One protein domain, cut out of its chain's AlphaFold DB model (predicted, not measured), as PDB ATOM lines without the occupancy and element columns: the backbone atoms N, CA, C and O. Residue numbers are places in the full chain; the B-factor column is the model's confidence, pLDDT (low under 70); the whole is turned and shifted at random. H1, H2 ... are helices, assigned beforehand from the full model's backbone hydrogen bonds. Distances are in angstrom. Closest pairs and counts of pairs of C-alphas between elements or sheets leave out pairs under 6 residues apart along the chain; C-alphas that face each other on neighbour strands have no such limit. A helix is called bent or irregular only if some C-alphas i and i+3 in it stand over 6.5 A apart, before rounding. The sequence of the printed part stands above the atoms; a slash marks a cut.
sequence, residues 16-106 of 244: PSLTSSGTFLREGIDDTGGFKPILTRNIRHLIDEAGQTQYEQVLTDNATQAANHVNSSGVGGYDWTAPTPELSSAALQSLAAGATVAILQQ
ATOM      1  N   PRO A  16     -36.336  30.944  36.898       56.16
ATOM      2  CA  PRO A  16     -35.797  30.131  35.801       56.16
ATOM      3  C   PRO A  16     -34.340  30.432  35.433       56.16
ATOM      4  O   PRO A  16     -33.701  29.635  34.759       56.16
ATOM      5  N   SER A  17     -33.813  31.586  35.846       62.00
ATOM      6  CA  SER A  17     -32.418  31.971  35.603       62.00
ATOM      7  C   SER A  17     -31.480  31.676  36.776       62.00
ATOM      8  O   SER A  17     -30.268  31.698  36.588       62.00
ATOM      9  N   LEU A  18     -32.035  31.374  37.956       68.94
ATOM     10  CA  LEU A  18     -31.296  30.996  39.168       68.94
ATOM     11  C   LEU A  18     -31.255  29.479  39.373       68.94
ATOM     12  O   LEU A  18     -30.472  28.975  40.179       68.94
ATOM     13  N   THR A  19     -32.127  28.750  38.675       73.50
ATOM     14  CA  THR A  19     -32.298  27.314  38.863       73.50
ATOM     15  C   THR A  19     -32.243  26.550  37.548       73.50
ATOM     16  O   THR A  19     -32.716  27.019  36.517       73.50
ATOM     17  N   SER A  20     -31.696  25.338  37.593       71.81
ATOM     18  CA  SER A  20     -31.911  24.313  36.575       71.81
ATOM     19  C   SER A  20     -32.836  23.272  37.180       71.81
ATOM     20  O   SER A  20     -32.490  22.646  38.178       71.81
ATOM     21  N   SER A  21     -34.047  23.157  36.631       72.50
ATOM     22  CA  SER A  21     -35.040  22.169  37.081       72.50
ATOM     23  C   SER A  21     -35.371  22.272  38.579       72.50
ATOM     24  O   SER A  21     -35.647  21.274  39.232       72.50
ATOM     25  N   GLY A  22     -35.310  23.488  39.138       75.06
ATOM     26  CA  GLY A  22     -35.522  23.755  40.564       75.06
ATOM     27  C   GLY A  22     -34.271  23.636  41.449       75.06
ATOM     28  O   GLY A  22     -34.344  23.990  42.621       75.06
ATOM     29  N   THR A  23     -33.121  23.192  40.926       77.00
ATOM     30  CA  THR A  23     -31.824  23.197  41.638       77.00
ATOM     31  C   THR A  23     -31.105  24.523  41.453       77.00
ATOM     32  O   THR A  23     -30.953  24.971  40.319       77.00
ATOM     33  N   PHE A  24     -30.603  25.136  42.524       82.31
ATOM     34  CA  PHE A  24     -29.833  26.378  42.433       82.31
ATOM     35  C   PHE A  24     -28.512  26.190  41.683       82.31
ATOM     36  O   PHE A  24     -27.639  25.425  42.104       82.31
ATOM     37  N   LEU A  25     -28.347  26.959  40.607       75.56
ATOM     38  CA  LEU A  25     -27.173  26.925  39.743       75.56
ATOM     39  C   LEU A  25     -25.886  27.326  40.485       75.56
ATOM     40  O   LEU A  25     -25.903  27.982  41.535       75.56
ATOM     41  N   ARG A  26     -24.740  26.928  39.929       73.69
ATOM     42  CA  ARG A  26     -23.440  27.524  40.255       73.69
ATOM     43  C   ARG A  26     -23.240  28.766  39.394       73.69
ATOM     44  O   ARG A  26     -23.162  28.664  38.177       73.69
ATOM     45  N   GLU A  27     -23.100  29.925  40.030       67.62
ATOM     46  CA  GLU A  27     -22.941  31.204  39.319       67.62
ATOM     47  C   GLU A  27     -21.475  31.616  39.079       67.62
ATOM     48  O   GLU A  27     -21.227  32.635  38.444       67.62
ATOM     49  N   GLY A  28     -20.491  30.832  39.542       64.06
ATOM     50  CA  GLY A  28     -19.064  31.107  39.325       64.06
ATOM     51  C   GLY A  28     -18.192  30.904  40.566       64.06
ATOM     52  O   GLY A  28     -18.598  30.235  41.517       64.06
ATOM     53  N   ILE A  29     -16.970  31.445  40.516       54.06
ATOM     54  CA  ILE A  29     -16.019  31.519  41.637       54.06
ATOM     55  C   ILE A  29     -16.064  32.960  42.145       54.06
ATOM     56  O   ILE A  29     -15.342  33.779  41.606       54.06
ATOM     57  N   ASP A  30     -16.939  33.254  43.109       59.69
ATOM     58  CA  ASP A  30     -17.060  34.537  43.826       59.69
ATOM     59  C   ASP A  30     -17.918  34.321  45.096       59.69
ATOM     60  O   ASP A  30     -18.369  33.199  45.365       59.69
ATOM     61  N   ASP A  31     -18.185  35.385  45.868       53.53
ATOM     62  CA  ASP A  31     -18.988  35.374  47.108       53.53
ATOM     63  C   ASP A  31     -20.398  34.772  46.944       53.53
ATOM     64  O   ASP A  31     -21.064  34.454  47.930       53.53
ATOM     65  N   THR A  32     -20.854  34.571  45.706       60.47
ATOM     66  CA  THR A  32     -22.171  34.049  45.331       60.47
ATOM     67  C   THR A  32     -22.521  32.718  46.003       60.47
ATOM     68  O   THR A  32     -23.669  32.509  46.402       60.47
ATOM     69  N   GLY A  33     -21.540  31.835  46.229       63.09
ATOM     70  CA  GLY A  33     -21.752  30.598  46.996       63.09
ATOM     71  C   GLY A  33     -22.219  30.850  48.437       63.09
ATOM     72  O   GLY A  33     -23.020  30.087  48.974       63.09
ATOM     73  N   GLY A  34     -21.789  31.963  49.037       67.56
ATOM     74  CA  GLY A  34     -22.195  32.408  50.368       67.56
ATOM     75  C   GLY A  34     -23.605  32.993  50.455       67.56
ATOM     76  O   GLY A  34     -24.153  33.097  51.552       67.56
ATOM     77  N   PHE A  35     -24.242  33.318  49.326       75.06
ATOM     78  CA  PHE A  35     -25.616  33.830  49.321       75.06
ATOM     79  C   PHE A  35     -26.668  32.719  49.345       75.06
ATOM     80  O   PHE A  35     -27.774  32.961  49.824       75.06
ATOM     81  N   LYS A  36     -26.341  31.490  48.921       81.88
ATOM     82  CA  LYS A  36     -27.244  30.329  49.033       81.88
ATOM     83  C   LYS A  36     -27.744  30.085  50.475       81.88
ATOM     84  O   LYS A  36     -28.954  29.927  50.644       81.88
ATOM     85  N   PRO A  37     -26.902  30.130  51.531       80.62
ATOM     86  CA  PRO A  37     -27.378  30.065  52.916       80.62
ATOM     87  C   PRO A  37     -28.395  31.160  53.272       80.62
ATOM     88  O   PRO A  37     -29.375  30.903  53.968       80.62
ATOM     89  N   ILE A  38     -28.173  32.388  52.793       84.00
ATOM     90  CA  ILE A  38     -29.059  33.526  53.066       84.00
ATOM     91  C   ILE A  38     -30.384  33.355  52.320       84.00
ATOM     92  O   ILE A  38     -31.450  33.537  52.907       84.00
ATOM     93  N   LEU A  39     -30.331  32.989  51.039       87.00
ATOM     94  CA  LEU A  39     -31.507  32.761  50.203       87.00
ATOM     95  C   LEU A  39     -32.405  31.680  50.800       87.00
ATOM     96  O   LEU A  39     -33.589  31.913  51.014       87.00
ATOM     97  N   THR A  40     -31.825  30.521  51.105       89.81
ATOM     98  CA  THR A  40     -32.557  29.389  51.680       89.81
ATOM     99  C   THR A  40     -33.234  29.803  52.983       89.81
ATOM    100  O   THR A  40     -34.438  29.594  53.139       89.81
ATOM    101  N   ARG A  41     -32.521  30.516  53.869       88.75
ATOM    102  CA  ARG A  41     -33.094  30.986  55.136       88.75
ATOM    103  C   ARG A  41     -34.291  31.908  54.912       88.75
ATOM    104  O   ARG A  41     -35.293  31.782  55.606       88.75
ATOM    105  N   ASN A  42     -34.211  32.815  53.939       90.12
ATOM    106  CA  ASN A  42     -35.337  33.679  53.584       90.12
ATOM    107  C   ASN A  42     -36.523  32.881  53.025       90.12
ATOM    108  O   ASN A  42     -37.664  33.196  53.349       90.12
ATOM    109  N   ILE A  43     -36.278  31.828  52.241       91.19
ATOM    110  CA  ILE A  43     -37.338  30.926  51.774       91.19
ATOM    111  C   ILE A  43     -38.012  30.221  52.962       91.19
ATOM    112  O   ILE A  43     -39.238  30.212  53.030       91.19
ATOM    113  N   ARG A  44     -37.244  29.708  53.937       94.06
ATOM    114  CA  ARG A  44     -37.788  29.132  55.184       94.06
ATOM    115  C   ARG A  44     -38.658  30.138  55.942       94.06
ATOM    116  O   ARG A  44     -39.783  29.809  56.301       94.06
ATOM    117  N   HIS A  45     -38.193  31.382  56.096       90.50
ATOM    118  CA  HIS A  45     -38.990  32.458  56.703       90.50
ATOM    119  C   HIS A  45     -40.295  32.725  55.933       90.50
ATOM    120  O   HIS A  45     -41.343  32.879  56.554       90.50
ATOM    121  N   LEU A  46     -40.281  32.737  54.592       90.25
ATOM    122  CA  LEU A  46     -41.508  32.887  53.794       90.25
ATOM    123  C   LEU A  46     -42.507  31.749  54.045       90.25
ATOM    124  O   LEU A  46     -43.716  31.989  54.062       90.25
ATOM    125  N   ILE A  47     -42.021  30.523  54.233       90.75
ATOM    126  CA  ILE A  47     -42.878  29.377  54.541       90.75
ATOM    127  C   ILE A  47     -43.471  29.527  55.946       90.75
ATOM    128  O   ILE A  47     -44.691  29.470  56.096       90.75
ATOM    129  N   ASP A  48     -42.623  29.757  56.951       91.38
ATOM    130  CA  ASP A  48     -43.017  29.758  58.365       91.38
ATOM    131  C   ASP A  48     -43.863  30.971  58.754       91.38
ATOM    132  O   ASP A  48     -44.857  30.839  59.467       91.38
ATOM    133  N   GLU A  49     -43.476  32.162  58.298       93.19
ATOM    134  CA  GLU A  49     -44.070  33.423  58.750       93.19
ATOM    135  C   GLU A  49     -45.143  33.939  57.789       93.19
ATOM    136  O   GLU A  49     -46.131  34.530  58.222       93.19
ATOM    137  N   ALA A  50     -44.972  33.708  56.483       90.00
ATOM    138  CA  ALA A  50     -45.893  34.186  55.449       90.00
ATOM    139  C   ALA A  50     -46.780  33.077  54.852       90.00
ATOM    140  O   ALA A  50     -47.532  33.335  53.905       90.00
ATOM    141  N   GLY A  51     -46.698  31.851  55.384       88.88
ATOM    142  CA  GLY A  51     -47.532  30.714  54.986       88.88
ATOM    143  C   GLY A  51     -47.311  30.242  53.546       88.88
ATOM    144  O   GLY A  51     -48.180  29.576  52.982       88.88
ATOM    145  N   GLN A  52     -46.179  30.593  52.926       91.69
ATOM    146  CA  GLN A  52     -45.876  30.290  51.523       91.69
ATOM    147  C   GLN A  52     -45.381  28.844  51.345       91.69
ATOM    148  O   GLN A  52     -44.271  28.593  50.874       91.69
ATOM    149  N   THR A  53     -46.209  27.879  51.742       90.44
ATOM    150  CA  THR A  53     -45.892  26.437  51.763       90.44
ATOM    151  C   THR A  53     -45.500  25.857  50.404       90.44
ATOM    152  O   THR A  53     -44.805  24.846  50.355       90.44
ATOM    153  N   GLN A  54     -45.850  26.517  49.295       85.75
ATOM    154  CA  GLN A  54     -45.426  26.104  47.958       85.75
ATOM    155  C   GLN A  54     -43.899  26.103  47.762       85.75
ATOM    156  O   GLN A  54     -43.415  25.496  46.810       85.75
ATOM    157  N   TYR A  55     -43.134  26.767  48.635       86.94
ATOM    158  CA  TYR A  55     -41.673  26.783  48.562       86.94
ATOM    159  C   TYR A  55     -40.985  25.655  49.346       86.94
ATOM    160  O   TYR A  55     -39.773  25.496  49.217       86.94
ATOM    161  N   GLU A  56     -41.720  24.846  50.115       89.56
ATOM    162  CA  GLU A  56     -41.140  23.734  50.889       89.56
ATOM    163  C   GLU A  56     -40.422  22.726  49.978       89.56
ATOM    164  O   GLU A  56     -39.310  22.285  50.271       89.56
ATOM    165  N   GLN A  57     -41.018  22.434  48.817       82.44
ATOM    166  CA  GLN A  57     -40.428  21.517  47.844       82.44
ATOM    167  C   GLN A  57     -39.087  22.039  47.312       82.44
ATOM    168  O   GLN A  57     -38.150  21.270  47.150       82.44
ATOM    169  N   VAL A  58     -38.948  23.358  47.127       87.00
ATOM    170  CA  VAL A  58     -37.688  23.962  46.668       87.00
ATOM    171  C   VAL A  58     -36.571  23.724  47.684       87.00
ATOM    172  O   VAL A  58     -35.456  23.387  47.282       87.00
ATOM    173  N   LEU A  59     -36.845  23.882  48.985       89.38
ATOM    174  CA  LEU A  59     -35.849  23.607  50.026       89.38
ATOM    175  C   LEU A  59     -35.473  22.126  50.052       89.38
ATOM    176  O   LEU A  59     -34.291  21.794  50.032       89.38
ATOM    177  N   THR A  60     -36.487  21.266  50.030       87.19
ATOM    178  CA  THR A  60     -36.359  19.806  50.053       87.19
ATOM    179  C   THR A  60     -35.498  19.291  48.904       87.19
ATOM    180  O   THR A  60     -34.493  18.617  49.117       87.19
ATOM    181  N   ASP A  61     -35.812  19.693  47.677       81.69
ATOM    182  CA  ASP A  61     -35.079  19.212  46.513       81.69
ATOM    183  C   ASP A  61     -33.615  19.666  46.506       81.69
ATOM    184  O   ASP A  61     -32.719  18.931  46.089       81.69
ATOM    185  N   ASN A  62     -33.360  20.902  46.948       86.19
ATOM    186  CA  ASN A  62     -32.005  21.440  47.007       86.19
ATOM    187  C   ASN A  62     -31.198  20.838  48.163       86.19
ATOM    188  O   ASN A  62     -29.987  20.685  48.026       86.19
ATOM    189  N   ALA A  63     -31.849  20.458  49.266       86.12
ATOM    190  CA  ALA A  63     -31.235  19.691  50.346       86.12
ATOM    191  C   ALA A  63     -30.791  18.310  49.844       86.12
ATOM    192  O   ALA A  63     -29.633  17.933  50.023       86.12
ATOM    193  N   THR A  64     -31.676  17.620  49.125       80.75
ATOM    194  CA  THR A  64     -31.396  16.355  48.437       80.75
ATOM    195  C   THR A  64     -30.213  16.487  47.477       80.75
ATOM    196  O   THR A  64     -29.253  15.721  47.558       80.75
ATOM    197  N   GLN A  65     -30.207  17.513  46.625       77.94
ATOM    198  CA  GLN A  65     -29.094  17.765  45.708       77.94
ATOM    199  C   GLN A  65     -27.773  18.080  46.415       77.94
ATOM    200  O   GLN A  65     -26.730  17.561  46.021       77.94
ATOM    201  N   ALA A  66     -27.796  18.894  47.470       82.62
ATOM    202  CA  ALA A  66     -26.601  19.196  48.250       82.62
ATOM    203  C   ALA A  66     -26.029  17.933  48.919       82.62
ATOM    204  O   ALA A  66     -24.815  17.727  48.902       82.62
ATOM    205  N   ALA A  67     -26.895  17.061  49.448       80.38
ATOM    206  CA  ALA A  67     -26.497  15.780  50.031       80.38
ATOM    207  C   ALA A  67     -25.859  14.842  48.995       80.38
ATOM    208  O   ALA A  67     -24.865  14.186  49.292       80.38
ATOM    209  N   ASN A  68     -26.370  14.826  47.762       75.88
ATOM    210  CA  ASN A  68     -25.861  13.964  46.687       75.88
ATOM    211  C   ASN A  68     -24.447  14.308  46.218       75.88
ATOM    212  O   ASN A  68     -23.781  13.502  45.567       75.88
ATOM    213  N   HIS A  69     -23.998  15.516  46.536       79.56
ATOM    214  CA  HIS A  69     -22.746  16.073  46.063       79.56
ATOM    215  C   HIS A  69     -21.755  16.345  47.194       79.56
ATOM    216  O   HIS A  69     -20.809  17.105  47.000       79.56
ATOM    217  N   VAL A  70     -21.906  15.719  48.361       80.88
ATOM    218  CA  VAL A  70     -20.834  15.708  49.368       80.88
ATOM    219  C   VAL A  70     -19.611  14.932  48.861       80.88
ATOM    220  O   VAL A  70     -19.716  14.091  47.966       80.88
ATOM    221  N   ASN A  71     -18.431  15.239  49.397       76.19
ATOM    222  CA  ASN A  71     -17.213  14.472  49.117       76.19
ATOM    223  C   ASN A  71     -17.155  13.176  49.946       76.19
ATOM    224  O   ASN A  71     -18.024  12.933  50.786       76.19
ATOM    225  N   SER A  72     -16.109  12.364  49.756       74.56
ATOM    226  CA  SER A  72     -15.933  11.091  50.482       74.56
ATOM    227  C   SER A  72     -15.860  11.240  52.011       74.56
ATOM    228  O   SER A  72     -16.107  10.291  52.750       74.56
ATOM    229  N   SER A  73     -15.561  12.442  52.512       74.75
ATOM    230  CA  SER A  73     -15.553  12.766  53.945       74.75
ATOM    231  C   SER A  73     -16.905  13.285  54.459       74.75
ATOM    232  O   SER A  73     -16.990  13.743  55.599       74.75
ATOM    233  N   GLY A  74     -17.953  13.270  53.629       74.31
ATOM    234  CA  GLY A  74     -19.282  13.786  53.963       74.31
ATOM    235  C   GLY A  74     -19.370  15.315  53.999       74.31
ATOM    236  O   GLY A  74     -20.335  15.866  54.528       74.31
ATOM    237  N   VAL A  75     -18.375  16.027  53.461       80.00
ATOM    238  CA  VAL A  75     -18.362  17.493  53.433       80.00
ATOM    239  C   VAL A  75     -19.012  17.987  52.145       80.00
ATOM    240  O   VAL A  75     -18.597  17.614  51.049       80.00
ATOM    241  N   GLY A  76     -20.026  18.839  52.282       79.75
ATOM    242  CA  GLY A  76     -20.710  19.483  51.162       79.75
ATOM    243  C   GLY A  76     -20.048  20.779  50.693       79.75
ATOM    244  O   GLY A  76     -19.349  21.466  51.440       79.75
ATOM    245  N   GLY A  77     -20.302  21.124  49.437       80.56
ATOM    246  CA  GLY A  77     -19.750  22.273  48.733       80.56
ATOM    247  C   GLY A  77     -20.816  23.311  48.393       80.56
ATOM    248  O   GLY A  77     -21.951  23.256  48.863       80.56
ATOM    249  N   TYR A  78     -20.435  24.287  47.576       78.56
ATOM    250  CA  TYR A  78     -21.324  25.368  47.128       78.56
ATOM    251  C   TYR A  78     -21.962  25.108  45.759       78.56
ATOM    252  O   TYR A  78     -22.966  25.729  45.389       78.56
ATOM    253  N   ASP A  79     -21.351  24.205  44.996       80.94
ATOM    254  CA  ASP A  79     -21.908  23.672  43.768       80.94
ATOM    255  C   ASP A  79     -22.786  22.472  44.125       80.94
ATOM    256  O   ASP A  79     -22.288  21.477  44.634       80.94
ATOM    257  N   TRP A  80     -24.096  22.588  43.909       82.06
ATOM    258  CA  TRP A  80     -25.058  21.497  44.131       82.06
ATOM    259  C   TRP A  80     -25.439  20.803  42.818       82.06
ATOM    260  O   TRP A  80     -26.442  20.096  42.751       82.06
ATOM    261  N   THR A  81     -24.655  21.047  41.766       76.69
ATOM    262  CA  THR A  81     -24.764  20.395  40.455       76.69
ATOM    263  C   THR A  81     -23.553  19.504  40.154       76.69
ATOM    264  O   THR A  81     -23.532  18.796  39.147       76.69
ATOM    265  N   ALA A  82     -22.541  19.519  41.029       77.62
ATOM    266  CA  ALA A  82     -21.334  18.716  40.918       77.62
ATOM    267  C   ALA A  82     -20.806  18.322  42.313       77.62
ATOM    268  O   ALA A  82     -20.945  19.103  43.250       77.62
ATOM    269  N   PRO A  83     -20.164  17.146  42.462       78.19
ATOM    270  CA  PRO A  83     -19.554  16.695  43.697       78.19
ATOM    271  C   PRO A  83     -18.549  17.690  44.251       78.19
ATOM    272  O   PRO A  83     -17.764  18.310  43.530       78.19
ATOM    273  N   THR A  84     -18.553  17.776  45.569       81.25
ATOM    274  CA  THR A  84     -17.614  18.573  46.334       81.25
ATOM    275  C   THR A  84     -16.209  18.000  46.146       81.25
ATOM    276  O   THR A  84     -16.028  16.793  46.300       81.25
ATOM    277  N   PRO A  85     -15.202  18.831  45.824       79.88
ATOM    278  CA  PRO A  85     -13.824  18.372  45.734       79.88
ATOM    279  C   PRO A  85     -13.316  17.735  47.033       79.88
ATOM    280  O   PRO A  85     -13.717  18.111  48.142       79.88
ATOM    281  N   GLU A  86     -12.370  16.809  46.893       80.69
ATOM    282  CA  GLU A  86     -11.681  16.222  48.037       80.69
ATOM    283  C   GLU A  86     -10.801  17.260  48.736       80.69
ATOM    284  O   GLU A  86     -10.040  17.981  48.081       80.69
ATOM    285  N   LEU A  87     -10.845  17.287  50.072       76.94
ATOM    286  CA  LEU A  87     -10.070  18.227  50.898       76.94
ATOM    287  C   LEU A  87      -8.553  18.067  50.718       76.94
ATOM    288  O   LEU A  87      -7.792  19.004  50.945       76.94
ATOM    289  N   SER A  88      -8.121  16.878  50.299       74.31
ATOM    290  CA  SER A  88      -6.733  16.557  49.953       74.31
ATOM    291  C   SER A  88      -6.276  17.194  48.636       74.31
ATOM    292  O   SER A  88      -5.075  17.319  48.406       74.31
ATOM    293  N   SER A  89      -7.218  17.596  47.780       73.94
ATOM    294  CA  SER A  89      -6.965  18.080  46.419       73.94
ATOM    295  C   SER A  89      -7.352  19.546  46.204       73.94
ATOM    296  O   SER A  89      -6.790  20.200  45.325       73.94
ATOM    297  N   ALA A  90      -8.274  20.088  47.009       80.06
ATOM    298  CA  ALA A  90      -8.714  21.474  46.916       80.06
ATOM    299  C   ALA A  90      -9.219  22.009  48.265       80.06
ATOM    300  O   ALA A  90      -9.938  21.335  48.999       80.06
ATOM    301  N   ALA A  91      -8.891  23.268  48.564       73.88
ATOM    302  CA  ALA A  91      -9.470  23.969  49.706       73.88
ATOM    303  C   ALA A  91     -10.919  24.382  49.401       73.88
ATOM    304  O   ALA A  91     -11.198  24.974  48.357       73.88
ATOM    305  N   LEU A  92     -11.835  24.122  50.336       71.62
ATOM    306  CA  LEU A  92     -13.207  24.623  50.264       71.62
ATOM    307  C   LEU A  92     -13.275  26.027  50.872       71.62
ATOM    308  O   LEU A  92     -12.793  26.262  51.980       71.62
ATOM    309  N   GLN A  93     -13.901  26.970  50.167       68.06
ATOM    310  CA  GLN A  93     -14.185  28.284  50.741       68.06
ATOM    311  C   GLN A  93     -15.225  28.129  51.862       68.06
ATOM    312  O   GLN A  93     -16.338  27.666  51.619       68.06
ATOM    313  N   SER A  94     -14.860  28.518  53.090       62.31
ATOM    314  CA  SER A  94     -15.643  28.265  54.314       62.31
ATOM    315  C   SER A  94     -17.097  28.765  54.235       62.31
ATOM    316  O   SER A  94     -18.024  28.045  54.602       62.31
ATOM    317  N   LEU A  95     -17.322  29.955  53.663       63.75
ATOM    318  CA  LEU A  95     -18.670  30.516  53.503       63.75
ATOM    319  C   LEU A  95     -19.525  29.726  52.493       63.75
ATOM    320  O   LEU A  95     -20.737  29.611  52.648       63.75
ATOM    321  N   ALA A  96     -18.879  29.146  51.483       61.44
ATOM    322  CA  ALA A  96     -19.516  28.411  50.402       61.44
ATOM    323  C   ALA A  96     -19.875  26.968  50.836       61.44
ATOM    324  O   ALA A  96     -20.941  26.464  50.490       61.44
ATOM    325  N   ALA A  97     -19.044  26.328  51.670       64.25
ATOM    326  CA  ALA A  97     -19.348  25.027  52.285       64.25
ATOM    327  C   ALA A  97     -20.526  25.096  53.280       64.25
ATOM    328  O   ALA A  97     -21.329  24.165  53.373       64.25
ATOM    329  N   GLY A  98     -20.695  26.232  53.973       71.50
ATOM    330  CA  GLY A  98     -21.833  26.473  54.869       71.50
ATOM    331  C   GLY A  98     -23.202  26.429  54.178       71.50
ATOM    332  O   GLY A  98     -24.213  26.210  54.845       71.50
ATOM    333  N   ALA A  99     -23.249  26.574  52.850       76.44
ATOM    334  CA  ALA A  99     -24.476  26.481  52.068       76.44
ATOM    335  C   ALA A  99     -25.161  25.122  52.238       76.44
ATOM    336  O   ALA A  99     -26.367  25.076  52.474       76.44
ATOM    337  N   THR A 100     -24.394  24.032  52.153       78.00
ATOM    338  CA  THR A 100     -24.935  22.670  52.258       78.00
ATOM    339  C   THR A 100     -25.544  22.426  53.638       78.00
ATOM    340  O   THR A 100     -26.675  21.965  53.747       78.00
ATOM    341  N   VAL A 101     -24.847  22.822  54.707       78.69
ATOM    342  CA  VAL A 101     -25.384  22.708  56.073       78.69
ATOM    343  C   VAL A 101     -26.655  23.543  56.240       78.69
ATOM    344  O   VAL A 101     -27.622  23.075  56.835       78.69
ATOM    345  N   ALA A 102     -26.676  24.763  55.695       82.31
ATOM    346  CA  ALA A 102     -27.823  25.652  55.815       82.31
ATOM    347  C   ALA A 102     -29.084  25.074  55.158       82.31
ATOM    348  O   ALA A 102     -30.134  25.090  55.791       82.31
ATOM    349  N   ILE A 103     -28.993  24.541  53.934       83.56
ATOM    350  CA  ILE A 103     -30.167  23.990  53.243       83.56
ATOM    351  C   ILE A 103     -30.690  22.718  53.919       83.56
ATOM    352  O   ILE A 103     -31.896  22.591  54.124       83.56
ATOM    353  N   LEU A 104     -29.791  21.836  54.373       80.06
ATOM    354  CA  LEU A 104     -30.155  20.607  55.087       80.06
ATOM    355  C   LEU A 104     -30.888  20.884  56.407       80.06
ATOM    356  O   LEU A 104     -31.752  20.111  56.804       80.06
ATOM    357  N   GLN A 105     -30.565  21.982  57.094       83.75
ATOM    358  CA  GLN A 105     -31.226  22.360  58.349       83.75
ATOM    359  C   GLN A 105     -32.593  23.029  58.158       83.75
ATOM    360  O   GLN A 105     -33.321  23.205  59.134       83.75
ATOM    361  N   GLN A 106     -32.925  23.456  56.941       85.56
ATOM    362  CA  GLN A 106     -34.128  24.246  56.669       85.56
ATOM    363  C   GLN A 106     -35.219  23.468  55.934       85.56
ATOM    364  O   GLN A 106     -36.390  23.845  56.021       85.56
TER     365      GLN A 106
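What this domain is: This is residues 16 to 106 of the 244 residues of the protein "Carbohydrate-binding protein" of Labedella phragmitis (UniProt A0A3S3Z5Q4). Picture a helical hairpin that opens like a V, its arms H1 and H2 joined by a tight turn, with the shorter helix H3 set between the arms toward the open end, where it packs on both. Beyond that open end the long unnamed stretch between H2 and H3 loops out to Ser 88, and another unnamed stretch, residues 16 to 30, comes before H1. The printed part has 91 residues with three named helices in the order H1, H2, H3 and no named strand, so look for an all helix domain. It is compact, with a radius of gyration of the C-alphas of 12.9 A, and elongated, spanning 43 by 24 by 22 A.

How they stand to each other: Start at the longest helix, H1, residues 31 to 50. H2, residues 53 to 68, follows after a tight link, and the two form a helical hairpin. They touch with residues 40 to 47 of H1 alone and residues 53 to 59 of H2 alone; the closest C-alphas, those of Ile 47 and Thr 53, are 5.0 A apart. H1 and H2 run opposite ways at a tilt of 36 degrees, only just steep. Now look at H3, residues 94 to 106, which touches H1: the closest C-alphas, those of Gly 33 and Ala 96, are 4.6 A apart. H3 and H1 run the same way at a shallow tilt of 20 degrees. H3 also touches H2, with the C-alphas of Ala 63 and Leu 104 closest at 4.9 A. These two run opposite ways at a steep tilt of 51 degrees. Of the O i to N i+4 pairs, 12 of 16 in H1, 10 of 12 in H2 and 6 of 9 in H3 are within hydrogen-bond range. Before H1, find residues 19 to 20 in a short antiparallel pairing with residues 23 to 24.

Where its parts are: Find C-alpha 31 at (-18.988, 35.374, 47.108); from there H1 runs 28.2 A to C-alpha 50 at (-45.893, 34.186, 55.449). H2 begins at C-alpha 53 and runs 24.1 A to C-alpha 68. It is irregular, but only just: C-alphas 54 and 57 are 6.8 A apart. H3 begins at C-alpha 94 and runs 19.1 A to C-alpha 106 at (-34.128, 24.246, 56.669).

The domain as a whole: The two C-alphas farthest apart, those of Gly 51 and Ser 88, stand 43.5 A from each other. The printed part has no cut. The link from H2 to H3 is long, with 25 residues, 69 to 93, whose C-alphas lie 6 to 22 A from the mean of the C-alphas. The mean pLDDT of the printed part is 78.3; look for values under 70 at residues 16 to 18, 27 to 34 and 93 to 97.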